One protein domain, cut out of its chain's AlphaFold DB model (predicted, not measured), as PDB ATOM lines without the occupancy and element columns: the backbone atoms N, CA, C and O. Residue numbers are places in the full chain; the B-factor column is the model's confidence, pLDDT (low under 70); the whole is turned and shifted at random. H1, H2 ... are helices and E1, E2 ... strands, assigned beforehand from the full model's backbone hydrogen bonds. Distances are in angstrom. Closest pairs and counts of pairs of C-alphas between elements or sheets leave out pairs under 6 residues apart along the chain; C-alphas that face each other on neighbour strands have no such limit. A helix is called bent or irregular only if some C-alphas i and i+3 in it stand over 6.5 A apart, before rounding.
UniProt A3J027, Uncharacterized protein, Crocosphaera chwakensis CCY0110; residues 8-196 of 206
ATOM      1  N   SER A   8     216.660 248.742 174.131       90.38
ATOM      2  CA  SER A   8     216.951 249.974 174.867       90.38
ATOM      3  C   SER A   8     217.943 249.733 175.994       90.38
ATOM      4  O   SER A   8     217.828 248.769 176.758       90.38
ATOM      5  N   SER A   9     218.888 250.655 176.131       90.88
ATOM      6  CA  SER A   9     219.791 250.783 177.265       90.88
ATOM      7  C   SER A   9     219.313 251.950 178.115       90.88
ATOM      8  O   SER A   9     219.192 253.075 177.626       90.88
ATOM      9  N   LEU A  10     219.000 251.667 179.377       86.81
ATOM     10  CA  LEU A  10     218.493 252.643 180.330       86.81
ATOM     11  C   LEU A  10     219.486 252.746 181.477       86.81
ATOM     12  O   LEU A  10     219.844 251.732 182.073       86.81
ATOM     13  N   PHE A  11     219.915 253.965 181.784       84.31
ATOM     14  CA  PHE A  11     220.907 254.204 182.820       84.31
ATOM     15  C   PHE A  11     220.284 254.948 183.996       84.31
ATOM     16  O   PHE A  11     219.723 256.034 183.830       84.31
ATOM     17  N   PHE A  12     220.425 254.385 185.190       79.88
ATOM     18  CA  PHE A  12     219.948 254.978 186.432       79.88
ATOM     19  C   PHE A  12     221.139 255.372 187.293       79.88
ATOM     20  O   PHE A  12     222.097 254.617 187.433       79.88
ATOM     21  N   ARG A  13     221.085 256.562 187.889       78.88
ATOM     22  CA  ARG A  13     222.106 257.038 188.825       78.88
ATOM     23  C   ARG A  13     221.419 257.766 189.961       78.88
ATOM     24  O   ARG A  13     220.568 258.616 189.718       78.88
ATOM     25  N   LYS A  14     221.799 257.432 191.198       78.75
ATOM     26  CA  LYS A  14     221.223 258.028 192.419       78.75
ATOM     27  C   LYS A  14     219.684 257.952 192.449       78.75
ATOM     28  O   LYS A  14     219.027 258.909 192.833       78.75
ATOM     29  N   GLY A  15     219.124 256.825 192.004       66.44
ATOM     30  CA  GLY A  15     217.675 256.586 192.005       66.44
ATOM     31  C   GLY A  15     216.888 257.286 190.891       66.44
ATOM     32  O   GLY A  15     215.664 257.226 190.898       66.44
ATOM     33  N   THR A  16     217.546 257.935 189.925       66.81
ATOM     34  CA  THR A  16     216.865 258.649 188.832       66.81
ATOM     35  C   THR A  16     217.384 258.223 187.464       66.81
ATOM     36  O   THR A  16     218.575 257.945 187.288       66.81
ATOM     37  N   LEU A  17     216.487 258.196 186.475       72.50
ATOM     38  CA  LEU A  17     216.831 257.943 185.080       72.50
ATOM     39  C   LEU A  17     217.713 259.068 184.509       72.50
ATOM     40  O   LEU A  17     217.303 260.225 184.398       72.50
ATOM     41  N   CYS A  18     218.909 258.714 184.053       80.50
ATOM     42  CA  CYS A  18     219.822 259.616 183.364       80.50
ATOM     43  C   CYS A  18     219.552 259.590 181.858       80.50
ATOM     44  O   CYS A  18     220.224 258.886 181.108       80.50
ATOM     45  N   ARG A  19     218.575 260.381 181.403       79.56
ATOM     46  CA  ARG A  19     218.104 260.401 180.001       79.56
ATOM     47  C   ARG A  19     219.214 260.571 178.962       79.56
ATOM     48  O   ARG A  19     219.178 259.919 177.933       79.56
ATOM     49  N   GLN A  20     220.214 261.403 179.255       85.38
ATOM     50  CA  GLN A  20     221.361 261.649 178.366       85.38
ATOM     51  C   GLN A  20     222.250 260.413 178.156       85.38
ATOM     52  O   GLN A  20     223.044 260.382 177.223       85.38
ATOM     53  N   LEU A  21     222.139 259.419 179.038       83.88
ATOM     54  CA  LEU A  21     222.885 258.161 179.005       83.88
ATOM     55  C   LEU A  21     222.004 256.979 178.577       83.88
ATOM     56  O   LEU A  21     222.451 255.837 178.597       83.88
ATOM     57  N   CYS A  22     220.744 257.245 178.233       85.31
ATOM     58  CA  CYS A  22     219.830 256.245 177.709       85.31
ATOM     59  C   CYS A  22     219.871 256.271 176.181       85.31
ATOM     60  O   CYS A  22     220.036 257.326 175.572       85.31
ATOM     61  N   SER A  23     219.683 255.115 175.557       90.62
ATOM     62  CA  SER A  23     219.654 254.992 174.101       90.62
ATOM     63  C   SER A  23     218.775 253.822 173.690       90.62
ATOM     64  O   SER A  23     218.600 252.870 174.451       90.62
ATOM     65  N   THR A  24     218.224 253.888 172.485       92.12
ATOM     66  CA  THR A  24     217.446 252.806 171.880       92.12
ATOM     67  C   THR A  24     217.928 252.592 170.457       92.12
ATOM     68  O   THR A  24     218.216 253.550 169.744       92.12
ATOM     69  N   THR A  25     218.026 251.332 170.065       94.62
ATOM     70  CA  THR A  25     218.325 250.895 168.704       94.62
ATOM     71  C   THR A  25     217.158 250.084 168.160       94.62
ATOM     72  O   THR A  25     216.474 249.405 168.922       94.62
ATOM     73  N   GLU A  26     216.973 250.089 166.845       94.62
ATOM     74  CA  GLU A  26     215.978 249.261 166.147       94.62
ATOM     75  C   GLU A  26     216.396 247.780 166.044       94.62
ATOM     76  O   GLU A  26     215.740 247.005 165.361       94.62
ATOM     77  N   LEU A  27     217.485 247.376 166.713       95.31
ATOM     78  CA  LEU A  27     217.861 245.969 166.860       95.31
ATOM     79  C   LEU A  27     216.929 245.298 167.875       95.31
ATOM     80  O   LEU A  27     217.117 245.433 169.084       95.31
ATOM     81  N   GLY A  28     215.914 244.592 167.398       92.38
ATOM     82  CA  GLY A  28     214.978 243.820 168.206       92.38
ATOM     83  C   GLY A  28     215.109 242.314 168.000       92.38
ATOM     84  O   GLY A  28     215.856 241.819 167.160       92.38
ATOM     85  N   PHE A  29     214.302 241.549 168.734       90.12
ATOM     86  CA  PHE A  29     214.230 240.098 168.551       90.12
ATOM     87  C   PHE A  29     213.830 239.683 167.126       90.12
ATOM     88  O   PHE A  29     214.218 238.611 166.660       90.12
ATOM     89  N   TYR A  30     213.073 240.519 166.407       90.38
ATOM     90  CA  TYR A  30     212.702 240.221 165.026       90.38
ATOM     91  C   TYR A  30     213.928 240.125 164.096       90.38
ATOM     92  O   TYR A  30     213.920 239.261 163.219       90.38
ATOM     93  N   ASP A  31     215.002 240.889 164.340       94.31
ATOM     94  CA  ASP A  31     216.248 240.812 163.565       94.31
ATOM     95  C   ASP A  31     216.914 239.440 163.690       94.31
ATOM     96  O   ASP A  31     217.433 238.896 162.712       94.31
ATOM     97  N   LEU A  32     216.872 238.839 164.885       94.12
ATOM     98  CA  LEU A  32     217.326 237.466 165.095       94.12
ATOM     99  C   LEU A  32     216.492 236.497 164.253       94.12
ATOM    100  O   LEU A  32     217.047 235.650 163.546       94.12
ATOM    101  N   THR A  33     215.163 236.623 164.303       91.75
ATOM    102  CA  THR A  33     214.269 235.726 163.552       91.75
ATOM    103  C   THR A  33     214.409 235.900 162.037       91.75
ATOM    104  O   THR A  33     214.303 234.919 161.304       91.75
ATOM    105  N   ASP A  34     214.732 237.105 161.563       92.06
ATOM    106  CA  ASP A  34     215.014 237.385 160.152       92.06
ATOM    107  C   ASP A  34     216.303 236.738 159.674       92.06
ATOM    108  O   ASP A  34     216.333 236.084 158.629       92.06
ATOM    109  N   LYS A  35     217.371 236.857 160.467       93.62
ATOM    110  CA  LYS A  35     218.626 236.151 160.196       93.62
ATOM    111  C   LYS A  35     218.407 234.645 160.114       93.62
ATOM    112  O   LYS A  35     218.977 234.000 159.235       93.62
ATOM    113  N   MET A  36     217.545 234.101 160.971       93.12
ATOM    114  CA  MET A  36     217.193 232.684 160.943       93.12
ATOM    115  C   MET A  36     216.406 232.308 159.680       93.12
ATOM    116  O   MET A  36     216.742 231.314 159.033       93.12
ATOM    117  N   GLY A  37     215.418 233.118 159.285       90.25
ATOM    118  CA  GLY A  37     214.627 232.917 158.065       90.25
ATOM    119  C   GLY A  37     215.471 232.900 156.786       90.25
ATOM    120  O   GLY A  37     215.211 232.115 155.878       90.25
ATOM    121  N   HIS A  38     216.559 233.675 156.732       92.31
ATOM    122  CA  HIS A  38     217.501 233.631 155.605       92.31
ATOM    123  C   HIS A  38     218.351 232.350 155.542       92.31
ATOM    124  O   HIS A  38     218.928 232.054 154.495       92.31
ATOM    125  N   LYS A  39     218.453 231.585 156.636       91.81
ATOM    126  CA  LYS A  39     219.257 230.351 156.705       91.81
ATOM    127  C   LYS A  39     218.434 229.087 156.459       91.81
ATOM    128  O   LYS A  39     218.998 228.067 156.067       91.81
ATOM    129  N   VAL A  40     217.121 229.136 156.684       91.56
ATOM    130  CA  VAL A  40     216.224 227.983 156.535       91.56
ATOM    131  C   VAL A  40     215.115 228.325 155.549       91.56
ATOM    132  O   VAL A  40     214.237 229.134 155.827       91.56
ATOM    133  N   ALA A  41     215.142 227.681 154.381       87.81
ATOM    134  CA  ALA A  41     214.173 227.941 153.325       87.81
ATOM    135  C   ALA A  41     212.732 227.664 153.786       87.81
ATOM    136  O   ALA A  41     212.413 226.573 154.265       87.81
ATOM    137  N   GLY A  42     211.850 228.648 153.592       86.88
ATOM    138  CA  GLY A  42     210.435 228.542 153.947       86.88
ATOM    139  C   GLY A  42     210.157 228.548 155.452       86.88
ATOM    140  O   GLY A  42     209.110 228.036 155.852       86.88
ATOM    141  N   LEU A  43     211.098 229.059 156.256       89.75
ATOM    142  CA  LEU A  43     210.893 229.411 157.657       89.75
ATOM    143  C   LEU A  43     210.500 230.888 157.753       89.75
ATOM    144  O   LEU A  43     211.264 231.765 157.351       89.75
ATOM    145  N   GLU A  44     209.326 231.166 158.310       88.06
ATOM    146  CA  GLU A  44     208.854 232.528 158.560       88.06
ATOM    147  C   GLU A  44     209.022 232.925 160.033       88.06
ATOM    148  O   GLU A  44     209.089 232.079 160.928       88.06
ATOM    149  N   ARG A  45     209.014 234.235 160.327       84.00
ATOM    150  CA  ARG A  45     209.108 234.745 161.712       84.00
ATOM    151  C   ARG A  45     208.055 234.117 162.632       84.00
ATOM    152  O   ARG A  45     208.357 233.737 163.760       84.00
ATOM    153  N   ASN A  46     206.824 233.982 162.134       83.06
ATOM    154  CA  ASN A  46     205.716 233.397 162.887       83.06
ATOM    155  C   ASN A  46     205.954 231.924 163.233       83.06
ATOM    156  O   ASN A  46     205.461 231.462 164.258       83.06
ATOM    157  N   ASP A  47     206.726 231.185 162.437       84.94
ATOM    158  CA  ASP A  47     207.105 229.811 162.767       84.94
ATOM    159  C   ASP A  47     208.021 229.797 163.989       84.94
ATOM    160  O   ASP A  47     207.745 229.098 164.962       84.94
ATOM    161  N   VAL A  48     209.055 230.641 163.989       84.56
ATOM    162  CA  VAL A  48     209.979 230.761 165.126       84.56
ATOM    163  C   VAL A  48     209.225 231.152 166.397       84.56
ATOM    164  O   VAL A  48     209.409 230.527 167.437       84.56
ATOM    165  N   LEU A  49     208.306 232.118 166.310       81.50
ATOM    166  CA  LEU A  49     207.480 232.517 167.452       81.50
ATOM    167  C   LEU A  49     206.561 231.388 167.946       81.50
ATOM    168  O   LEU A  49     206.390 231.243 169.153       81.50
ATOM    169  N   ARG A  50     206.002 230.562 167.051       80.00
ATOM    170  CA  ARG A  50     205.211 229.375 167.435       80.00
ATOM    171  C   ARG A  50     206.052 228.289 168.106       80.00
ATOM    172  O   ARG A  50     205.517 227.523 168.905       80.00
ATOM    173  N   ALA A  51     207.341 228.208 167.782       82.56
ATOM    174  CA  ALA A  51     208.261 227.271 168.418       82.56
ATOM    175  C   ALA A  51     208.608 227.681 169.859       82.56
ATOM    176  O   ALA A  51     208.958 226.818 170.662       82.56
ATOM    177  N   ILE A  52     208.483 228.963 170.219       79.44
ATOM    178  CA  ILE A  52     208.717 229.437 171.587       79.44
ATOM    179  C   ILE A  52     207.563 228.981 172.489       79.44
ATOM    180  O   ILE A  52     206.447 229.503 172.437       79.44
ATOM    181  N   LYS A  53     207.842 228.005 173.356       67.62
ATOM    182  CA  LYS A  53     206.934 227.557 174.411       67.62
ATOM    183  C   LYS A  53     207.292 228.257 175.708       67.62
ATOM    184  O   LYS A  53     208.342 228.003 176.285       67.62
ATOM    185  N   THR A  54     206.380 229.072 176.213       56.59
ATOM    186  CA  THR A  54     206.461 229.563 177.588       56.59
ATOM    187  C   THR A  54     205.947 228.462 178.513       56.59
ATOM    188  O   THR A  54     204.757 228.148 178.490       56.59
ATOM    189  N   GLN A  55     206.830 227.830 179.287       46.72
ATOM    190  CA  GLN A  55     206.413 226.854 180.292       46.72
ATOM    191  C   GLN A  55     206.160 227.567 181.625       46.72
ATOM    192  O   GLN A  55     207.045 228.227 182.174       46.72
ATOM    193  N   HIS A  56     204.952 227.405 182.170       41.56
ATOM    194  CA  HIS A  56     204.662 227.719 183.568       41.56
ATOM    195  C   HIS A  56     205.037 226.505 184.424       41.56
ATOM    196  O   HIS A  56     204.266 225.552 184.531       41.56
ATOM    197  N   ASN A  57     206.217 226.517 185.045       35.72
ATOM    198  CA  ASN A  57     206.604 225.464 185.984       35.72
ATOM    199  C   ASN A  57     205.986 225.703 187.372       35.72
ATOM    200  O   ASN A  57     206.650 226.066 188.339       35.72
ATOM    201  N   GLY A  58     204.684 225.460 187.519       37.53
ATOM    202  CA  GLY A  58     204.081 225.412 188.849       37.53
ATOM    203  C   GLY A  58     202.566 225.402 188.845       37.53
ATOM    204  O   GLY A  58     201.932 226.310 188.321       37.53
ATOM    205  N   TYR A  59     201.986 224.398 189.498       33.78
ATOM    206  CA  TYR A  59     200.605 224.476 189.955       33.78
ATOM    207  C   TYR A  59     200.503 225.581 191.009       33.78
ATOM    208  O   TYR A  59     201.270 225.577 191.975       33.78
ATOM    209  N   TRP A  60     199.534 226.483 190.853       33.56
ATOM    210  CA  TRP A  60     199.072 227.343 191.938       33.56
ATOM    211  C   TRP A  60     198.614 226.454 193.104       33.56
ATOM    212  O   TRP A  60     197.518 225.895 193.086       33.56
ATOM    213  N   LYS A  61     199.453 226.296 194.130       33.84
ATOM    214  CA  LYS A  61     198.982 225.970 195.477       33.84
ATOM    215  C   LYS A  61     198.842 227.288 196.217       33.84
ATOM    216  O   LYS A  61     199.750 228.114 196.201       33.84
ATOM    217  N   GLN A  62     197.682 227.492 196.831       33.28
ATOM    218  CA  GLN A  62     197.389 228.659 197.653       33.28
ATOM    219  C   GLN A  62     198.540 228.864 198.658       33.28
ATOM    220  O   GLN A  62     198.808 227.984 199.474       33.28
ATOM    221  N   GLY A  63     199.271 229.976 198.536       37.44
ATOM    222  CA  GLY A  63     200.432 230.286 199.380       37.44
ATOM    223  C   GLY A  63     201.814 229.863 198.852       37.44
ATOM    224  O   GLY A  63     202.793 230.045 199.569       37.44
ATOM    225  N   SER A  64     201.943 229.340 197.626       35.94
ATOM    226  CA  SER A  64     203.249 229.108 196.987       35.94
ATOM    227  C   SER A  64     203.349 229.802 195.629       35.94
ATOM    228  O   SER A  64     202.546 229.531 194.737       35.94
ATOM    229  N   TRP A  65     204.361 230.659 195.477       37.41
ATOM    230  CA  TRP A  65     204.681 231.363 194.234       37.41
ATOM    231  C   TRP A  65     204.983 230.382 193.083       37.41
ATOM    232  O   TRP A  65     205.686 229.389 193.313       37.41
ATOM    233  N   PRO A  66     204.508 230.637 191.847       42.56
ATOM    234  CA  PRO A  66     204.873 229.821 190.695       42.56
ATOM    235  C   PRO A  66     206.389 229.895 190.464       42.56
ATOM    236  O   PRO A  66     206.977 230.969 190.327       42.56
ATOM    237  N   LYS A  67     207.050 228.733 190.442       43.66
ATOM    238  CA  LYS A  67     208.489 228.646 190.187       43.66
ATOM    239  C   LYS A  67     208.754 228.880 188.700       43.66
ATOM    240  O   LYS A  67     208.534 228.002 187.885       43.66
ATOM    241  N   LYS A  68     209.334 230.038 188.385       43.81
ATOM    242  CA  LYS A  68     210.105 230.319 187.160       43.81
ATOM    243  C   LYS A  68     209.353 230.043 185.849       43.81
ATOM    244  O   LYS A  68     209.296 228.924 185.347       43.81
ATOM    245  N   ILE A  69     208.866 231.116 185.237       48.59
ATOM    246  CA  ILE A  69     208.520 231.102 183.816       48.59
ATOM    247  C   ILE A  69     209.828 231.076 183.041       48.59
ATOM    248  O   ILE A  69     210.639 231.993 183.174       48.59
ATOM    249  N   ALA A  70     210.039 229.993 182.309       56.78
ATOM    250  CA  ALA A  70     211.131 229.850 181.368       56.78
ATOM    251  C   ALA A  70     210.506 229.603 179.999       56.78
ATOM    252  O   ALA A  70     209.695 228.680 179.849       56.78
ATOM    253  N   SER A  71     210.845 230.428 179.012       66.81
ATOM    254  CA  SER A  71     210.557 230.068 177.634       66.81
ATOM    255  C   SER A  71     211.652 229.167 177.095       66.81
ATOM    256  O   SER A  71     212.844 229.433 177.222       66.81
ATOM    257  N   GLU A  72     211.222 228.087 176.467       74.19
ATOM    258  CA  GLU A  72     212.072 227.143 175.764       74.19
ATOM    259  C   GLU A  72     211.665 227.150 174.294       74.19
ATOM    260  O   GLU A  72     210.476 227.225 173.968       74.19
ATOM    261  N   ILE A  73     212.639 227.051 173.391       82.38
ATOM    262  CA  ILE A  73     212.333 226.932 171.969       82.38
ATOM    263  C   ILE A  73     212.217 225.457 171.598       82.38
ATOM    264  O   ILE A  73     213.190 224.710 171.599       82.38
ATOM    265  N   ASN A  74     211.005 225.041 171.251       87.00
ATOM    266  CA  ASN A  74     210.700 223.687 170.834       87.00
ATOM    267  C   ASN A  74     210.527 223.609 169.310       87.00
ATOM    268  O   ASN A  74     209.419 223.711 168.777       87.00
ATOM    269  N   TRP A  75     211.636 223.351 168.616       89.56
ATOM    270  CA  TRP A  75     211.688 223.238 167.153       89.56
ATOM    271  C   TRP A  75     210.827 222.109 166.570       89.56
ATOM    272  O   TRP A  75     210.419 222.188 165.410       89.56
ATOM    273  N   SER A  76     210.484 221.085 167.363       87.25
ATOM    274  CA  SER A  76     209.649 219.973 166.882       87.25
ATOM    275  C   SER A  76     208.244 220.417 166.461       87.25
ATOM    276  O   SER A  76     207.634 219.785 165.605       87.25
ATOM    277  N   VAL A  77     207.744 221.536 167.002       85.94
ATOM    278  CA  VAL A  77     206.404 222.074 166.694       85.94
ATOM    279  C   VAL A  77     206.297 222.602 165.264       85.94
ATOM    280  O   VAL A  77     205.207 222.627 164.700       85.94
ATOM    281  N   ILE A  78     207.416 223.023 164.676       86.19
ATOM    282  CA  ILE A  78     207.456 223.593 163.322       86.19
ATOM    283  C   ILE A  78     208.113 222.667 162.299       86.19
ATOM    284  O   ILE A  78     208.262 223.034 161.136       86.19
ATOM    285  N   THR A  79     208.487 221.467 162.735       87.81
ATOM    286  CA  THR A  79     209.064 220.430 161.884       87.81
ATOM    287  C   THR A  79     207.985 219.860 160.967       87.81
ATOM    288  O   THR A  79     206.912 219.474 161.431       87.81
ATOM    289  N   LYS A  80     208.252 219.811 159.659       84.00
ATOM    290  CA  LYS A  80     207.255 219.391 158.655       84.00
ATOM    291  C   LYS A  80     207.269 217.882 158.399       84.00
ATOM    292  O   LYS A  80     206.262 217.326 157.961       84.00
ATOM    293  N   SER A  81     208.398 217.213 158.636       86.75
ATOM    294  CA  SER A  81     208.537 215.773 158.396       86.75
ATOM    295  C   SER A  81     207.738 214.918 159.391       86.75
ATOM    296  O   SER A  81     207.868 215.075 160.601       86.75
ATOM    297  N   THR A  82     206.984 213.938 158.883       87.81
ATOM    298  CA  THR A  82     206.326 212.888 159.689       87.81
ATOM    299  C   THR A  82     207.243 211.697 159.987       87.81
ATOM    300  O   THR A  82     206.976 210.924 160.907       87.81
ATOM    301  N   ASP A  83     208.330 211.551 159.228       95.19
ATOM    302  CA  ASP A  83     209.377 210.564 159.481       95.19
ATOM    303  C   ASP A  83     210.291 211.028 160.624       95.19
ATOM    304  O   ASP A  83     210.768 212.167 160.608       95.19
ATOM    305  N   LYS A  84     210.538 210.145 161.603       92.56
ATOM    306  CA  LYS A  84     211.243 210.482 162.851       92.56
ATOM    307  C   LYS A  84     212.706 210.863 162.633       92.56
ATOM    308  O   LYS A  84     213.184 211.790 163.282       92.56
ATOM    309  N   GLU A  85     213.414 210.169 161.747       93.69
ATOM    310  CA  GLU A  85     214.832 210.445 161.493       93.69
ATOM    311  C   GLU A  85     214.994 211.768 160.747       93.69
ATOM    312  O   GLU A  85     215.790 212.624 161.136       93.69
ATOM    313  N   ARG A  86     214.170 211.992 159.720       92.31
ATOM    314  CA  ARG A  86     214.147 213.261 158.981       92.31
ATOM    315  C   ARG A  86     213.712 214.432 159.856       92.31
ATOM    316  O   ARG A  86     214.294 215.508 159.738       92.31
ATOM    317  N   ALA A  87     212.751 214.220 160.755       91.50
ATOM    318  CA  ALA A  87     212.328 215.223 161.729       91.50
ATOM    319  C   ALA A  87     213.471 215.604 162.684       91.50
ATOM    320  O   ALA A  87     213.704 216.787 162.918       91.50
ATOM    321  N   ALA A  88     214.237 214.628 163.183       93.25
ATOM    322  CA  ALA A  88     215.401 214.896 164.029       93.25
ATOM    323  C   ALA A  88     216.482 215.710 163.292       93.25
ATOM    324  O   ALA A  88     217.052 216.646 163.856       93.25
ATOM    325  N   ILE A  89     216.725 215.404 162.012       93.44
ATOM    326  CA  ILE A  89     217.649 216.172 161.165       93.44
ATOM    327  C   ILE A  89     217.144 217.610 160.963       93.44
ATOM    328  O   ILE A  89     217.933 218.552 161.020       93.44
ATOM    329  N   GLU A  90     215.845 217.802 160.729       92.88
ATOM    330  CA  GLU A  90     215.230 219.127 160.571       92.88
ATOM    331  C   GLU A  90     215.338 219.962 161.857       92.88
ATOM    332  O   GLU A  90     215.781 221.109 161.803       92.88
ATOM    333  N   VAL A  91     215.057 219.365 163.019       93.69
ATOM    334  CA  VAL A  91     215.254 219.996 164.337       93.69
ATOM    335  C   VAL A  91     216.708 220.417 164.546       93.69
ATOM    336  O   VAL A  91     216.966 221.544 164.967       93.69
ATOM    337  N   SER A  92     217.669 219.549 164.216       94.00
ATOM    338  CA  SER A  92     219.095 219.874 164.327       94.00
ATOM    339  C   SER A  92     219.476 221.066 163.441       94.00
ATOM    340  O   SER A  92     220.154 221.985 163.905       94.00
ATOM    341  N   LYS A  93     218.973 221.114 162.200       93.56
ATOM    342  CA  LYS A  93     219.184 222.251 161.289       93.56
ATOM    343  C   LYS A  93     218.601 223.552 161.840       93.56
ATOM    344  O   LYS A  93     219.270 224.581 161.769       93.56
ATOM    345  N   LEU A  94     217.387 223.510 162.394       94.44
ATOM    346  CA  LEU A  94     216.745 224.672 163.016       94.44
ATOM    347  C   LEU A  94     217.558 225.179 164.214       94.44
ATOM    348  O   LEU A  94     217.833 226.373 164.290       94.44
ATOM    349  N   SER A  95     218.017 224.280 165.087       94.38
ATOM    350  CA  SER A  95     218.857 224.646 166.233       94.38
ATOM    351  C   SER A  95     220.167 225.307 165.792       94.38
ATOM    352  O   SER A  95     220.495 226.393 166.253       94.38
ATOM    353  N   MET A  96     220.877 224.716 164.825       95.44
ATOM    354  CA  MET A  96     222.125 225.293 164.307       95.44
ATOM    355  C   MET A  96     221.914 226.662 163.641       95.44
ATOM    356  O   MET A  96     222.755 227.562 163.764       95.44
ATOM    357  N   ALA A  97     220.805 226.825 162.914       95.44
ATOM    358  CA  ALA A  97     220.441 228.095 162.299       95.44
ATOM    359  C   ALA A  97     220.138 229.159 163.360       95.44
ATOM    360  O   ALA A  97     220.585 230.298 163.204       95.44
ATOM    361  N   TYR A  98     219.444 228.789 164.440       95.00
ATOM    362  CA  TYR A  98     219.200 229.666 165.580       95.00
ATOM    363  C   TYR A  98     220.510 230.097 166.244       95.00
ATOM    364  O   TYR A  98     220.766 231.292 166.305       95.00
ATOM    365  N   ASP A  99     221.388 229.166 166.625       94.81
ATOM    366  CA  ASP A  99     222.650 229.486 167.316       94.81
ATOM    367  C   ASP A  99     223.557 230.398 166.480       94.81
ATOM    368  O   ASP A  99     224.238 231.297 166.978       94.81
ATOM    369  N   THR A 100     223.576 230.184 165.164       96.69
ATOM    370  CA  THR A 100     224.325 231.044 164.241       96.69
ATOM    371  C   THR A 100     223.694 232.430 164.138       96.69
ATOM    372  O   THR A 100     224.402 233.432 164.214       96.69
ATOM    373  N   SER A 101     222.369 232.502 164.015       96.44
ATOM    374  CA  SER A 101     221.638 233.773 163.926       96.44
ATOM    375  C   SER A 101     221.709 234.569 165.226       96.44
ATOM    376  O   SER A 101     221.845 235.787 165.181       96.44
ATOM    377  N   LEU A 102     221.680 233.887 166.372       96.19
ATOM    378  CA  LEU A 102     221.839 234.465 167.700       96.19
ATOM    379  C   LEU A 102     223.221 235.102 167.853       96.19
ATOM    380  O   LEU A 102     223.305 236.247 168.282       96.19
ATOM    381  N   ARG A 103     224.293 234.415 167.435       96.69
ATOM    382  CA  ARG A 103     225.655 234.982 167.438       96.69
ATOM    383  C   ARG A 103     225.777 236.210 166.536       96.69
ATOM    384  O   ARG A 103     226.341 237.216 166.948       96.69
ATOM    385  N   GLU A 104     225.228 236.147 165.324       97.31
ATOM    386  CA  GLU A 104     225.235 237.275 164.381       97.31
ATOM    387  C   GLU A 104     224.410 238.468 164.887       97.31
ATOM    388  O   GLU A 104     224.813 239.615 164.720       97.31
ATOM    389  N   TYR A 105     223.251 238.211 165.493       97.38
ATOM    390  CA  TYR A 105     222.427 239.232 166.137       97.38
ATOM    391  C   TYR A 105     223.155 239.856 167.331       97.38
ATOM    392  O   TYR A 105     223.232 241.079 167.445       97.38
ATOM    393  N   TRP A 106     223.748 239.024 168.187       97.75
ATOM    394  CA  TRP A 106     224.473 239.481 169.363       97.75
ATOM    395  C   TRP A 106     225.693 240.329 169.017       97.75
ATOM    396  O   TRP A 106     225.955 241.311 169.705       97.75
ATOM    397  N   ALA A 107     226.409 240.017 167.935       97.81
ATOM    398  CA  ALA A 107     227.501 240.861 167.454       97.81
ATOM    399  C   ALA A 107     227.024 242.304 167.203       97.81
ATOM    400  O   ALA A 107     227.599 243.244 167.738       97.81
ATOM    401  N   LEU A 108     225.893 242.482 166.507       97.75
ATOM    402  CA  LEU A 108     225.319 243.810 166.250       97.75
ATOM    403  C   LEU A 108     224.906 244.530 167.541       97.75
ATOM    404  O   LEU A 108     225.153 245.724 167.706       97.75
ATOM    405  N   VAL A 109     224.269 243.805 168.461       97.19
ATOM    406  CA  VAL A 109     223.814 244.364 169.738       97.19
ATOM    407  C   VAL A 109     224.995 244.748 170.623       97.19
ATOM    408  O   VAL A 109     224.999 245.837 171.188       97.19
ATOM    409  N   SER A 110     225.999 243.885 170.745       96.56
ATOM    410  CA  SER A 110     227.186 244.138 171.564       96.56
ATOM    411  C   SER A 110     228.039 245.278 171.006       96.56
ATOM    412  O   SER A 110     228.507 246.104 171.787       96.56
ATOM    413  N   ASP A 111     228.153 245.410 169.682       97.12
ATOM    414  CA  ASP A 111     228.771 246.575 169.040       97.12
ATOM    415  C   ASP A 111     228.016 247.868 169.371       97.12
ATOM    416  O   ASP A 111     228.617 248.874 169.763       97.12
ATOM    417  N   TRP A 112     226.683 247.839 169.301       96.81
ATOM    418  CA  TRP A 112     225.864 248.973 169.721       96.81
ATOM    419  C   TRP A 112     226.042 249.296 171.215       96.81
ATOM    420  O   TRP A 112     226.218 250.469 171.562       96.81
ATOM    421  N   LEU A 113     226.078 248.290 172.096       94.81
ATOM    422  CA  LEU A 113     226.344 248.469 173.528       94.81
ATOM    423  C   LEU A 113     227.724 249.095 173.764       94.81
ATOM    424  O   LEU A 113     227.819 250.052 174.529       94.81
ATOM    425  N   ASN A 114     228.763 248.646 173.056       94.19
ATOM    426  CA  ASN A 114     230.111 249.218 173.140       94.19
ATOM    427  C   ASN A 114     230.142 250.704 172.755       94.19
ATOM    428  O   ASN A 114     230.903 251.476 173.335       94.19
ATOM    429  N   SER A 115     229.307 251.115 171.795       92.50
ATOM    430  CA  SER A 115     229.199 252.518 171.369       92.50
ATOM    431  C   SER A 115     228.337 253.393 172.290       92.50
ATOM    432  O   SER A 115     228.441 254.617 172.252       92.50
ATOM    433  N   THR A 116     227.478 252.777 173.106       89.88
ATOM    434  CA  THR A 116     226.426 253.466 173.868       89.88
ATOM    435  C   THR A 116     226.734 253.539 175.359       89.88
ATOM    436  O   THR A 116     226.423 254.531 176.018       89.88
ATOM    437  N   LEU A 117     227.283 252.466 175.924       89.06
ATOM    438  CA  LEU A 117     227.444 252.335 177.362       89.06
ATOM    439  C   LEU A 117     228.619 253.160 177.881       89.06
ATOM    440  O   LEU A 117     229.650 253.335 177.233       89.06
ATOM    441  N   ARG A 118     228.469 253.624 179.123       82.75
ATOM    442  CA  ARG A 118     229.585 254.151 179.911       82.75
ATOM    443  C   ARG A 118     230.627 253.049 180.146       82.75
ATOM    444  O   ARG A 118     230.293 251.864 180.062       82.75
ATOM    445  N   PRO A 119     231.872 253.420 180.502       85.44
ATOM    446  CA  PRO A 119     232.842 252.451 180.988       85.44
ATOM    447  C   PRO A 119     232.216 251.575 182.075       85.44
ATOM    448  O   PRO A 119     231.582 252.088 182.998       85.44
ATOM    449  N   LYS A 120     232.405 250.257 181.969       85.56
ATOM    450  CA  LYS A 120     231.813 249.267 182.884       85.56
ATOM    451  C   LYS A 120     232.155 249.525 184.357       85.56
ATOM    452  O   LYS A 120     231.377 249.181 185.231       85.56
ATOM    453  N   THR A 121     233.257 250.223 184.628       85.56
ATOM    454  CA  THR A 121     233.663 250.684 185.966       85.56
ATOM    455  C   THR A 121     232.683 251.655 186.632       85.56
ATOM    456  O   THR A 121     232.810 251.912 187.821       85.56
ATOM    457  N   GLU A 122     231.745 252.244 185.885       88.06
ATOM    458  CA  GLU A 122     230.689 253.123 186.413       88.06
ATOM    459  C   GLU A 122     229.341 252.401 186.608       88.06
ATOM    460  O   GLU A 122     228.331 253.067 186.851       88.06
ATOM    461  N   ILE A 123     229.301 251.077 186.431       89.75
ATOM    462  CA  ILE A 123     228.083 250.265 186.477       89.75
ATOM    463  C   ILE A 123     228.153 249.345 187.696       89.75
ATOM    464  O   ILE A 123     228.937 248.402 187.718       89.75
ATOM    465  N   ASP A 124     227.300 249.607 188.686       86.50
ATOM    466  CA  ASP A 124     227.227 248.797 189.911       86.50
ATOM    467  C   ASP A 124     226.450 247.484 189.704       86.50
ATOM    468  O   ASP A 124     226.659 246.508 190.417       86.50
ATOM    469  N   GLY A 125     225.542 247.456 188.725       85.75
ATOM    470  CA  GLY A 125     224.697 246.305 188.417       85.75
ATOM    471  C   GLY A 125     223.900 246.509 187.133       85.75
ATOM    472  O   GLY A 125     223.710 247.637 186.670       85.75
ATOM    473  N   VAL A 126     223.431 245.408 186.547       88.19
ATOM    474  CA  VAL A 126     222.694 245.407 185.278       88.19
ATOM    475  C   VAL A 126     221.378 244.661 185.426       88.19
ATOM    476  O   VAL A 126     221.324 243.534 185.910       88.19
ATOM    477  N   PHE A 127     220.310 245.272 184.915       83.38
ATOM    478  CA  PHE A 127     219.018 244.615 184.759       83.38
ATOM    479  C   PHE A 127     218.808 244.187 183.308       83.38
ATOM    480  O   PHE A 127     218.642 245.021 182.411       83.38
ATOM    481  N   CYS A 128     218.773 242.877 183.078       86.25
ATOM    482  CA  CYS A 128     218.375 242.302 181.800       86.25
ATOM    483  C   CYS A 128     216.852 242.112 181.810       86.25
ATOM    484  O   CYS A 128     216.311 241.411 182.655       86.25
ATOM    485  N   CYS A 129     216.120 242.785 180.926       78.25
ATOM    486  CA  CYS A 129     214.653 242.778 180.944       78.25
ATOM    487  C   CYS A 129     214.061 242.929 179.540       78.25
ATOM    488  O   CYS A 129     214.785 243.232 178.592       78.25
ATOM    489  N   GLY A 130     212.745 242.754 179.410       76.00
ATOM    490  CA  GLY A 130     212.026 242.725 178.131       76.00
ATOM    491  C   GLY A 130     211.700 241.295 177.701       76.00
ATOM    492  O   GLY A 130     212.273 240.340 178.222       76.00
ATOM    493  N   GLY A 131     210.763 241.133 176.766       74.12
ATOM    494  CA  GLY A 131     210.280 239.799 176.385       74.12
ATOM    495  C   GLY A 131     211.333 238.913 175.709       74.12
ATOM    496  O   GLY A 131     211.149 237.706 175.655       74.12
ATOM    497  N   ALA A 132     212.431 239.491 175.206       83.19
ATOM    498  CA  ALA A 132     213.517 238.738 174.573       83.19
ATOM    499  C   ALA A 132     214.698 238.470 175.513       83.19
ATOM    500  O   ALA A 132     215.643 237.784 175.134       83.19
ATOM    501  N   ALA A 133     214.670 239.029 176.727       83.62
ATOM    502  CA  ALA A 133     215.817 239.020 177.628       83.62
ATOM    503  C   ALA A 133     216.230 237.616 178.069       83.62
ATOM    504  O   ALA A 133     217.419 237.353 178.203       83.62
ATOM    505  N   GLU A 134     215.275 236.704 178.248       80.94
ATOM    506  CA  GLU A 134     215.577 235.333 178.671       80.94
ATOM    507  C   GLU A 134     216.437 234.567 177.656       80.94
ATOM    508  O   GLU A 134     217.259 233.752 178.057       80.94
ATOM    509  N   PHE A 135     216.316 234.878 176.361       85.69
ATOM    510  CA  PHE A 135     217.114 234.258 175.295       85.69
ATOM    511  C   PHE A 135     218.523 234.850 175.176       85.69
ATOM    512  O   PHE A 135     219.358 234.314 174.452       85.69
ATOM    513  N   LEU A 136     218.770 235.981 175.840       91.12
ATOM    514  CA  LEU A 136     220.007 236.755 175.747       91.12
ATOM    515  C   LEU A 136     220.743 236.836 177.086       91.12
ATOM    516  O   LEU A 136     221.833 237.397 177.134       91.12
ATOM    517  N   LEU A 137     220.170 236.301 178.167       88.62
ATOM    518  CA  LEU A 137     220.684 236.481 179.521       88.62
ATOM    519  C   LEU A 137     222.132 236.008 179.662       88.62
ATOM    520  O   LEU A 137     222.939 236.745 180.222       88.62
ATOM    521  N   ASP A 138     222.464 234.836 179.122       90.81
ATOM    522  CA  ASP A 138     223.824 234.289 179.191       90.81
ATOM    523  C   ASP A 138     224.813 235.192 178.438       90.81
ATOM    524  O   ASP A 138     225.824 235.606 178.993       90.81
ATOM    525  N   LEU A 139     224.460 235.628 177.223       95.31
ATOM    526  CA  LEU A 139     225.285 236.533 176.414       95.31
ATOM    527  C   LEU A 139     225.499 237.898 177.084       95.31
ATOM    528  O   LEU A 139     226.585 238.475 177.014       95.31
ATOM    529  N   VAL A 140     224.463 238.423 177.740       94.25
ATOM    530  CA  VAL A 140     224.541 239.674 178.504       94.25
ATOM    531  C   VAL A 140     225.402 239.487 179.751       94.25
ATOM    532  O   VAL A 140     226.195 240.372 180.063       94.25
ATOM    533  N   SER A 141     225.269 238.352 180.437       93.19
ATOM    534  CA  SER A 141     226.065 238.016 181.622       93.19
ATOM    535  C   SER A 141     227.546 237.913 181.275       93.19
ATOM    536  O   SER A 141     228.365 238.544 181.938       93.19
ATOM    537  N   ASP A 142     227.876 237.234 180.176       95.31
ATOM    538  CA  ASP A 142     229.241 237.152 179.652       95.31
ATOM    539  C   ASP A 142     229.773 238.536 179.255       95.31
ATOM    540  O   ASP A 142     230.908 238.902 179.555       95.31
ATOM    541  N   TYR A 143     228.948 239.364 178.607       95.44
ATOM    542  CA  TYR A 143     229.363 240.714 178.235       95.44
ATOM    543  C   TYR A 143     229.627 241.599 179.448       95.44
ATOM    544  O   TYR A 143     230.544 242.416 179.403       95.44
ATOM    545  N   PHE A 144     228.874 241.462 180.533       93.31
ATOM    546  CA  PHE A 144     229.086 242.203 181.774       93.31
ATOM    547  C   PHE A 144     229.870 241.399 182.817       93.31
ATOM    548  O   PHE A 144     229.674 241.616 184.009       93.31
ATOM    549  N   GLU A 145     230.774 240.510 182.392       93.31
ATOM    550  CA  GLU A 145     231.597 239.707 183.298       93.31
ATOM    551  C   GLU A 145     232.187 240.555 184.444       93.31
ATOM    552  O   GLU A 145     232.792 241.609 184.229       93.31
ATOM    553  N   GLY A 146     231.970 240.096 185.680       88.56
ATOM    554  CA  GLY A 146     232.372 240.798 186.903       88.56
ATOM    555  C   GLY A 146     231.344 241.791 187.460       88.56
ATOM    556  O   GLY A 146     231.550 242.301 188.559       88.56
ATOM    557  N   ILE A 147     230.235 242.038 186.758       90.56
ATOM    558  CA  ILE A 147     229.097 242.843 187.221       90.56
ATOM    559  C   ILE A 147     227.880 241.929 187.375       90.56
ATOM    560  O   ILE A 147     227.627 241.054 186.549       90.56
ATOM    561  N   GLU A 148     227.101 242.135 188.435       86.06
ATOM    562  CA  GLU A 148     225.880 241.365 188.648       86.06
ATOM    563  C   GLU A 148     224.833 241.693 187.568       86.06
ATOM    564  O   GLU A 148     224.414 242.845 187.414       86.06
ATOM    565  N   VAL A 149     224.402 240.668 186.826       87.00
ATOM    566  CA  VAL A 149     223.317 240.759 185.842       87.00
ATOM    567  C   VAL A 149     222.097 240.025 186.380       87.00
ATOM    568  O   VAL A 149     222.099 238.803 186.522       87.00
ATOM    569  N   LEU A 150     221.025 240.768 186.649       78.50
ATOM    570  CA  LEU A 150     219.780 240.220 187.174       78.50
ATOM    571  C   LEU A 150     218.640 240.375 186.174       78.50
ATOM    572  O   LEU A 150     218.446 241.421 185.554       78.50
ATOM    573  N   MET A 151     217.815 239.337 186.085       73.88
ATOM    574  CA  MET A 151     216.451 239.485 185.585       73.88
ATOM    575  C   MET A 151     215.585 240.084 186.701       73.88
ATOM    576  O   MET A 151     215.782 239.731 187.866       73.88
ATOM    577  N   PRO A 152     214.572 240.909 186.388       64.06
ATOM    578  CA  PRO A 152     213.715 241.510 187.406       64.06
ATOM    579  C   PRO A 152     213.094 240.512 188.388       64.06
ATOM    580  O   PRO A 152     213.054 240.765 189.583       64.06
ATOM    581  N   SER A 153     212.711 239.327 187.905       58.00
ATOM    582  CA  SER A 153     212.146 238.249 188.727       58.00
ATOM    583  C   SER A 153     213.108 237.650 189.760       58.00
ATOM    584  O   SER A 153     212.668 236.890 190.616       58.00
ATOM    585  N   ALA A 154     214.410 237.911 189.642       57.12
ATOM    586  CA  ALA A 154     215.443 237.424 190.552       57.12
ATOM    587  C   ALA A 154     215.975 238.523 191.485       57.12
ATOM    588  O   ALA A 154     216.834 238.243 192.316       57.12
ATOM    589  N   CYS A 155     215.493 239.765 191.355       53.34
ATOM    590  CA  CYS A 155     216.005 240.881 192.134       53.34
ATOM    591  C   CYS A 155     215.185 241.082 193.421       53.34
ATOM    592  O   CYS A 155     213.989 241.349 193.332       53.34
ATOM    593  N   PRO A 156     215.810 241.027 194.610       52.78
ATOM    594  CA  PRO A 156     215.124 241.223 195.888       52.78
ATOM    595  C   PRO A 156     214.881 242.705 196.240       52.78
ATOM    596  O   PRO A 156     214.505 243.009 197.369       52.78
ATOM    597  N   SER A 157     215.142 243.641 195.320       56.28
ATOM    598  CA  SER A 157     214.956 245.080 195.554       56.28
ATOM    599  C   SER A 157     213.507 245.521 195.334       56.28
ATOM    600  O   SER A 157     212.760 244.857 194.622       56.28
ATOM    601  N   GLU A 158     213.125 246.688 195.862       51.03
ATOM    602  CA  GLU A 158     211.817 247.314 195.585       51.03
ATOM    603  C   GLU A 158     211.561 247.491 194.078       51.03
ATOM    604  O   GLU A 158     210.435 247.324 193.614       51.03
ATOM    605  N   LEU A 159     212.613 247.757 193.292       53.03
ATOM    606  CA  LEU A 159     212.540 247.801 191.831       53.03
ATOM    607  C   LEU A 159     212.256 246.411 191.240       53.03
ATOM    608  O   LEU A 159     211.430 246.284 190.339       53.03
ATOM    609  N   GLY A 160     212.920 245.372 191.752       53.25
ATOM    610  CA  GLY A 160     212.655 243.979 191.384       53.25
ATOM    611  C   GLY A 160     211.222 243.555 191.700       53.25
ATOM    612  O   GLY A 160     210.551 242.970 190.851       53.25
ATOM    613  N   GLU A 161     210.722 243.937 192.873       52.12
ATOM    614  CA  GLU A 161     209.359 243.655 193.315       52.12
ATOM    615  C   GLU A 161     208.314 244.393 192.467       52.12
ATOM    616  O   GLU A 161     207.363 243.777 191.987       52.12
ATOM    617  N   ALA A 162     208.524 245.680 192.173       52.66
ATOM    618  CA  ALA A 162     207.654 246.449 191.281       52.66
ATOM    619  C   ALA A 162     207.610 245.859 189.861       52.66
ATOM    620  O   ALA A 162     206.546 245.768 189.248       52.66
ATOM    621  N   LEU A 163     208.759 245.403 189.349       51.94
ATOM    622  CA  LEU A 163     208.851 244.727 188.055       51.94
ATOM    623  C   LEU A 163     208.160 243.350 188.049       51.94
ATOM    624  O   LEU A 163     207.677 242.900 187.008       51.94
ATOM    625  N   ARG A 164     208.104 242.678 189.204       53.62
ATOM    626  CA  ARG A 164     207.470 241.367 189.392       53.62
ATOM    627  C   ARG A 164     205.944 241.466 189.481       53.62
ATOM    628  O   ARG A 164     205.263 240.687 188.820       53.62
ATOM    629  N   ILE A 165     205.415 242.448 190.211       50.53
ATOM    630  CA  ILE A 165     203.969 242.628 190.443       50.53
ATOM    631  C   ILE A 165     203.178 242.812 189.137       50.53
ATOM    632  O   ILE A 165     202.141 242.185 188.949       50.53
ATOM    633  N   ASP A 166     203.651 243.630 188.196       50.53
ATOM    634  CA  ASP A 166     202.938 243.833 186.920       50.53
ATOM    635  C   ASP A 166     203.073 242.623 185.979       50.53
ATOM    636  O   ASP A 166     202.134 242.300 185.251       50.53
ATOM    637  N   LYS A 167     204.211 241.906 186.019       51.72
ATOM    638  CA  LYS A 167     204.360 240.620 185.321       51.72
ATOM    639  C   LYS A 167     203.300 239.634 185.819       51.72
ATOM    640  O   LYS A 167     202.604 239.034 185.006       51.72
ATOM    641  N   GLU A 168     203.120 239.538 187.133       52.44
ATOM    642  CA  GLU A 168     202.094 238.700 187.763       52.44
ATOM    643  C   GLU A 168     200.665 239.172 187.429       52.44
ATOM    644  O   GLU A 168     199.793 238.345 187.159       52.44
ATOM    645  N   MET A 169     200.404 240.483 187.378       53.19
ATOM    646  CA  MET A 169     199.100 241.018 186.955       53.19
ATOM    647  C   MET A 169     198.777 240.696 185.494       53.19
ATOM    648  O   MET A 169     197.648 240.319 185.180       53.19
ATOM    649  N   LYS A 170     199.767 240.798 184.604       53.38
ATOM    650  CA  LYS A 170     199.632 240.431 183.190       53.38
ATOM    651  C   LYS A 170     199.441 238.928 183.010       53.38
ATOM    652  O   LYS A 170     198.598 238.508 182.229       53.38
ATOM    653  N   GLU A 171     200.167 238.102 183.755       50.97
ATOM    654  CA  GLU A 171     200.072 236.638 183.673       50.97
ATOM    655  C   GLU A 171     198.763 236.076 184.226       50.97
ATOM    656  O   GLU A 171     198.299 235.044 183.749       50.97
ATOM    657  N   ASN A 172     198.133 236.759 185.180       51.59
ATOM    658  CA  ASN A 172     196.809 236.390 185.683       51.59
ATOM    659  C   ASN A 172     195.658 236.906 184.799       51.59
ATOM    660  O   ASN A 172     194.491 236.651 185.097       51.59
ATOM    661  N   ASN A 173     195.963 237.612 183.706       56.12
ATOM    662  CA  ASN A 173     194.977 238.059 182.735       56.12
ATOM    663  C   ASN A 173     194.889 237.048 181.574       56.12
ATOM    664  O   ASN A 173     195.772 236.972 180.717       56.12
ATOM    665  N   GLU A 174     193.798 236.275 181.523       49.81
ATOM    666  CA  GLU A 174     193.559 235.285 180.461       49.81
ATOM    667  C   GLU A 174     193.602 235.882 179.049       49.81
ATOM    668  O   GLU A 174     193.933 235.181 178.093       49.81
ATOM    669  N   GLU A 175     193.245 237.155 178.895       46.28
ATOM    670  CA  GLU A 175     193.282 237.853 177.616       46.28
ATOM    671  C   GLU A 175     194.728 238.135 177.202       46.28
ATOM    672  O   GLU A 175     195.100 237.840 176.069       46.28
ATOM    673  N   PHE A 176     195.582 238.561 178.141       45.91
ATOM    674  CA  PHE A 176     197.020 238.757 177.923       45.91
ATOM    675  C   PHE A 176     197.742 237.452 177.554       45.91
ATOM    676  O   PHE A 176     198.580 237.444 176.652       45.91
ATOM    677  N   LEU A 177     197.380 236.329 178.184       46.59
ATOM    678  CA  LEU A 177     197.912 235.004 177.834       46.59
ATOM    679  C   LEU A 177     197.483 234.536 176.431       46.59
ATOM    680  O   LEU A 177     198.203 233.765 175.794       46.59
ATOM    681  N   LYS A 178     196.327 235.007 175.941       42.72
ATOM    682  CA  LYS A 178     195.834 234.762 174.574       42.72
ATOM    683  C   LYS A 178     196.483 235.692 173.540       42.72
ATOM    684  O   LYS A 178     196.395 235.409 172.344       42.72
ATOM    685  N   LEU A 179     197.145 236.776 173.960       39.47
ATOM    686  CA  LEU A 179     197.845 237.675 173.046       39.47
ATOM    687  C   LEU A 179     199.110 237.012 172.470       39.47
ATOM    688  O   LEU A 179     199.869 236.310 173.145       39.47
ATOM    689  N   ASN A 180     199.347 237.272 171.183       39.41
ATOM    690  CA  ASN A 180     200.495 236.763 170.437       39.41
ATOM    691  C   ASN A 180     201.820 237.160 171.127       39.41
ATOM    692  O   ASN A 180     201.883 238.214 171.756       39.41
ATOM    693  N   LEU A 181     202.889 236.360 171.002       40.78
ATOM    694  CA  LEU A 181     204.179 236.590 171.693       40.78
ATOM    695  C   LEU A 181     204.707 238.022 171.486       40.78
ATOM    696  O   LEU A 181     205.207 238.632 172.422       40.78
ATOM    697  N   ILE A 182     204.470 238.585 170.295       32.31
ATOM    698  CA  ILE A 182     204.718 239.984 169.892       32.31
ATOM    699  C   ILE A 182     204.165 241.007 170.902       32.31
ATOM    700  O   ILE A 182     204.832 241.992 171.197       32.31
ATOM    701  N   ASN A 183     202.990 240.746 171.473       34.00
ATOM    702  CA  ASN A 183     202.328 241.596 172.466       34.00
ATOM    703  C   ASN A 183     202.804 241.311 173.904       34.00
ATOM    704  O   ASN A 183     202.582 242.133 174.785       34.00
ATOM    705  N   ARG A 184     203.466 240.167 174.145       45.44
ATOM    706  CA  ARG A 184     204.107 239.815 175.427       45.44
ATOM    707  C   ARG A 184     205.529 240.368 175.553       45.44
ATOM    708  O   ARG A 184     206.016 240.527 176.669       45.44
ATOM    709  N   PHE A 185     206.157 240.785 174.448       43.62
ATOM    710  CA  PHE A 185     207.321 241.687 174.455       43.62
ATOM    711  C   PHE A 185     206.932 243.123 174.857       43.62
ATOM    712  O   PHE A 185     207.446 244.089 174.295       43.62
ATOM    713  N   THR A 186     205.994 243.269 175.798       46.66
ATOM    714  CA  THR A 186     205.544 244.558 176.314       46.66
ATOM    715  C   THR A 186     206.719 245.358 176.848       46.66
ATOM    716  O   THR A 186     207.560 244.858 177.598       46.66
ATOM    717  N   ASP A 187     206.709 246.617 176.442       50.00
ATOM    718  CA  ASP A 187     207.629 247.663 176.821       50.00
ATOM    719  C   ASP A 187     207.743 247.765 178.352       50.00
ATOM    720  O   ASP A 187     206.768 248.048 179.054       50.00
ATOM    721  N   VAL A 188     208.939 247.509 178.888       50.69
ATOM    722  CA  VAL A 188     209.228 247.646 180.326       50.69
ATOM    723  C   VAL A 188     209.276 249.138 180.714       50.69
ATOM    724  O   VAL A 188     209.449 249.488 181.876       50.69
ATOM    725  N   TRP A 189     209.086 250.051 179.757       43.84
ATOM    726  CA  TRP A 189     209.046 251.491 179.980       43.84
ATOM    727  C   TRP A 189     207.946 251.955 180.932       43.84
ATOM    728  O   TRP A 189     208.184 252.864 181.726       43.84
ATOM    729  N   GLY A 190     206.790 251.280 180.948       43.47
ATOM    730  CA  GLY A 190     205.726 251.556 181.924       43.47
ATOM    731  C   GLY A 190     206.210 251.462 183.377       43.47
ATOM    732  O   GLY A 190     205.792 252.256 184.213       43.47
ATOM    733  N   PHE A 191     207.175 250.583 183.656       49.31
ATOM    734  CA  PHE A 191     207.768 250.406 184.986       49.31
ATOM    735  C   PHE A 191     208.753 251.503 185.359       49.31
ATOM    736  O   PHE A 191     208.863 251.894 186.519       49.31
ATOM    737  N   PHE A 192     209.484 252.006 184.369       48.22
ATOM    738  CA  PHE A 192     210.446 253.076 184.577       48.22
ATOM    739  C   PHE A 192     209.793 254.458 184.545       48.22
ATOM    740  O   PHE A 192     210.449 255.425 184.920       48.22
ATOM    741  N   SER A 193     208.512 254.563 184.167       42.25
ATOM    742  CA  SER A 193     207.760 255.825 184.137       42.25
ATOM    743  C   SER A 193     207.813 256.561 185.485       42.25
ATOM    744  O   SER A 193     208.200 257.731 185.516       42.25
ATOM    745  N   ILE A 194     207.607 255.840 186.594       43.19
ATOM    746  CA  ILE A 194     207.686 256.345 187.977       43.19
ATOM    747  C   ILE A 194     209.082 256.917 188.292       43.19
ATOM    748  O   ILE A 194     209.206 257.955 188.935       43.19
ATOM    749  N   PHE A 195     210.143 256.289 187.777       43.72
ATOM    750  CA  PHE A 195     211.541 256.710 187.974       43.72
ATOM    751  C   PHE A 195     212.042 257.716 186.924       43.72
ATOM    752  O   PHE A 195     213.145 258.260 187.040       43.72
ATOM    753  N   SER A 196     211.255 257.947 185.874       45.06
ATOM    754  CA  SER A 196     211.593 258.824 184.750       45.06
ATOM    755  C   SER A 196     211.125 260.267 184.953       45.06
ATOM    756  O   SER A 196     211.505 261.142 184.164       45.06
TER     757      SER A 196
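What this domain is: This is residues 8 to 196 of the 206 residues of an uncharacterized protein of Crocosphaera chwakensis CCY0110 (UniProt A3J027). A small hairpin of two strands, E2 and E3, points away from one long helix, H4, which makes one long side of the domain, with the short helices H1 and H3 packed on it and H2 touching both of these. The long hairpin link sticks out with residues 60 to 65, H5 lies near H4, and the short helices H6 to H9 make a loose chain of pieces apart from H4. The printed part has 189 residues with nine named helices and three named strands, in the order E1 H1 H2 E2 E3 H3 H4 H5 H6 H7 H8 H9; the class is mostly helix, and the one sheet, E2 - E3, is antiparallel. The whole is compact, with a radius of gyration of the C-alphas of 18.3 A, and spans 59 by 47 by 27 A.

Where its parts are: Find C-alpha 52 at (208.717, 229.437, 171.587); from there E2, residues 52 to 56, runs 12.8 A, and E3, residues 69 to 73, comes back over 13.1 A. Just before E2 look for H2, residues 45 to 51, and after E3 for H3, residues 75 to 78. H4, residues 84 to 116, begins at C-alpha 84, (211.243, 210.482, 162.851), and is 46.9 A long, ending at C-alpha 116, (226.426, 253.466, 173.868). Near the beginning of the printed part lie E1, residues 23 to 25, 6.9 A long, and H1, residues 29 to 37, 12.7 A long. After H4 come H5, residues 137 to 143, at 9.7 A, and H6, residues 158 to 171, at 19.8 A. Then find H7, residues 174 to 178, H8, residues 181 to 184, and H9, residues 189 to 196, which ends at C-alpha 196, (211.593, 258.824, 184.750). H9 is irregular, but only just: C-alphas 191 and 194 are 6.7 A apart.

How they stand to each other: Start at the hairpin of E2 and E3, antiparallel at 153 degrees, where you will find N 53 and O 72 within hydrogen-bond range at 2.8 A and N 72 and O 53 at 2.9 A. From there, H2 touches H3, the closest C-alphas being those of Ala 51 and Trp 75, 5.4 A apart. H3 touches H4 with residues 87 to 95 of H4 alone, the closest C-alphas being those of Trp 75 and Val 91, 5.6 A apart. H1 touches residues 97 to 105 of H4 alone, with the C-alphas of Lys 35 and Ser 101 closest at 5.4 A; they run opposite ways at a steep tilt of 44 degrees. H1 also touches H2, about perpendicular at 84 degrees, closest at the C-alphas of Thr 33 and Arg 45, 5.6 A. H5 and H4 are close but not clearly touching, closest at the C-alphas of Trp 106 and Leu 139, 7.7 A. H6 and H7 touch only at the corner, and only just, with 3 pairs of C-alphas within 8 A; the closest are Lys 170 and Phe 176, 6.1 A. H6 and H9 are close but not clearly touching, closest at the C-alphas of Leu 163 and Phe 191, 6.5 A, opposite ways at a shallow tilt of 27 degrees. H8 and H2 are close but not clearly touching, closest at the C-alphas of Leu 49 and Leu 181, 6.7 A. E1 pairs with no named strand, but residues 8 to 9 pair antiparallel with its residues 23 to 24. In H1, H2, H5 and H7 every O i to N i+4 pair is within hydrogen-bond range, against 28 of 29 in H4, 8 of 10 in H6 and 2 of 4 in H9; H3 and H8 are too short for such a pair.

The domain as a whole: The C-alphas of Lys 14 and Asp 83 are the two farthest apart, at 59.0 A. The printed part has no cut. The links E2 to E3, H4 to H5 and H5 to H6 are long. The mean pLDDT of the printed part is 74.7; look for values under 70 at residues 15 to 16, 53 to 71 and 152 to 196 of this predicted model.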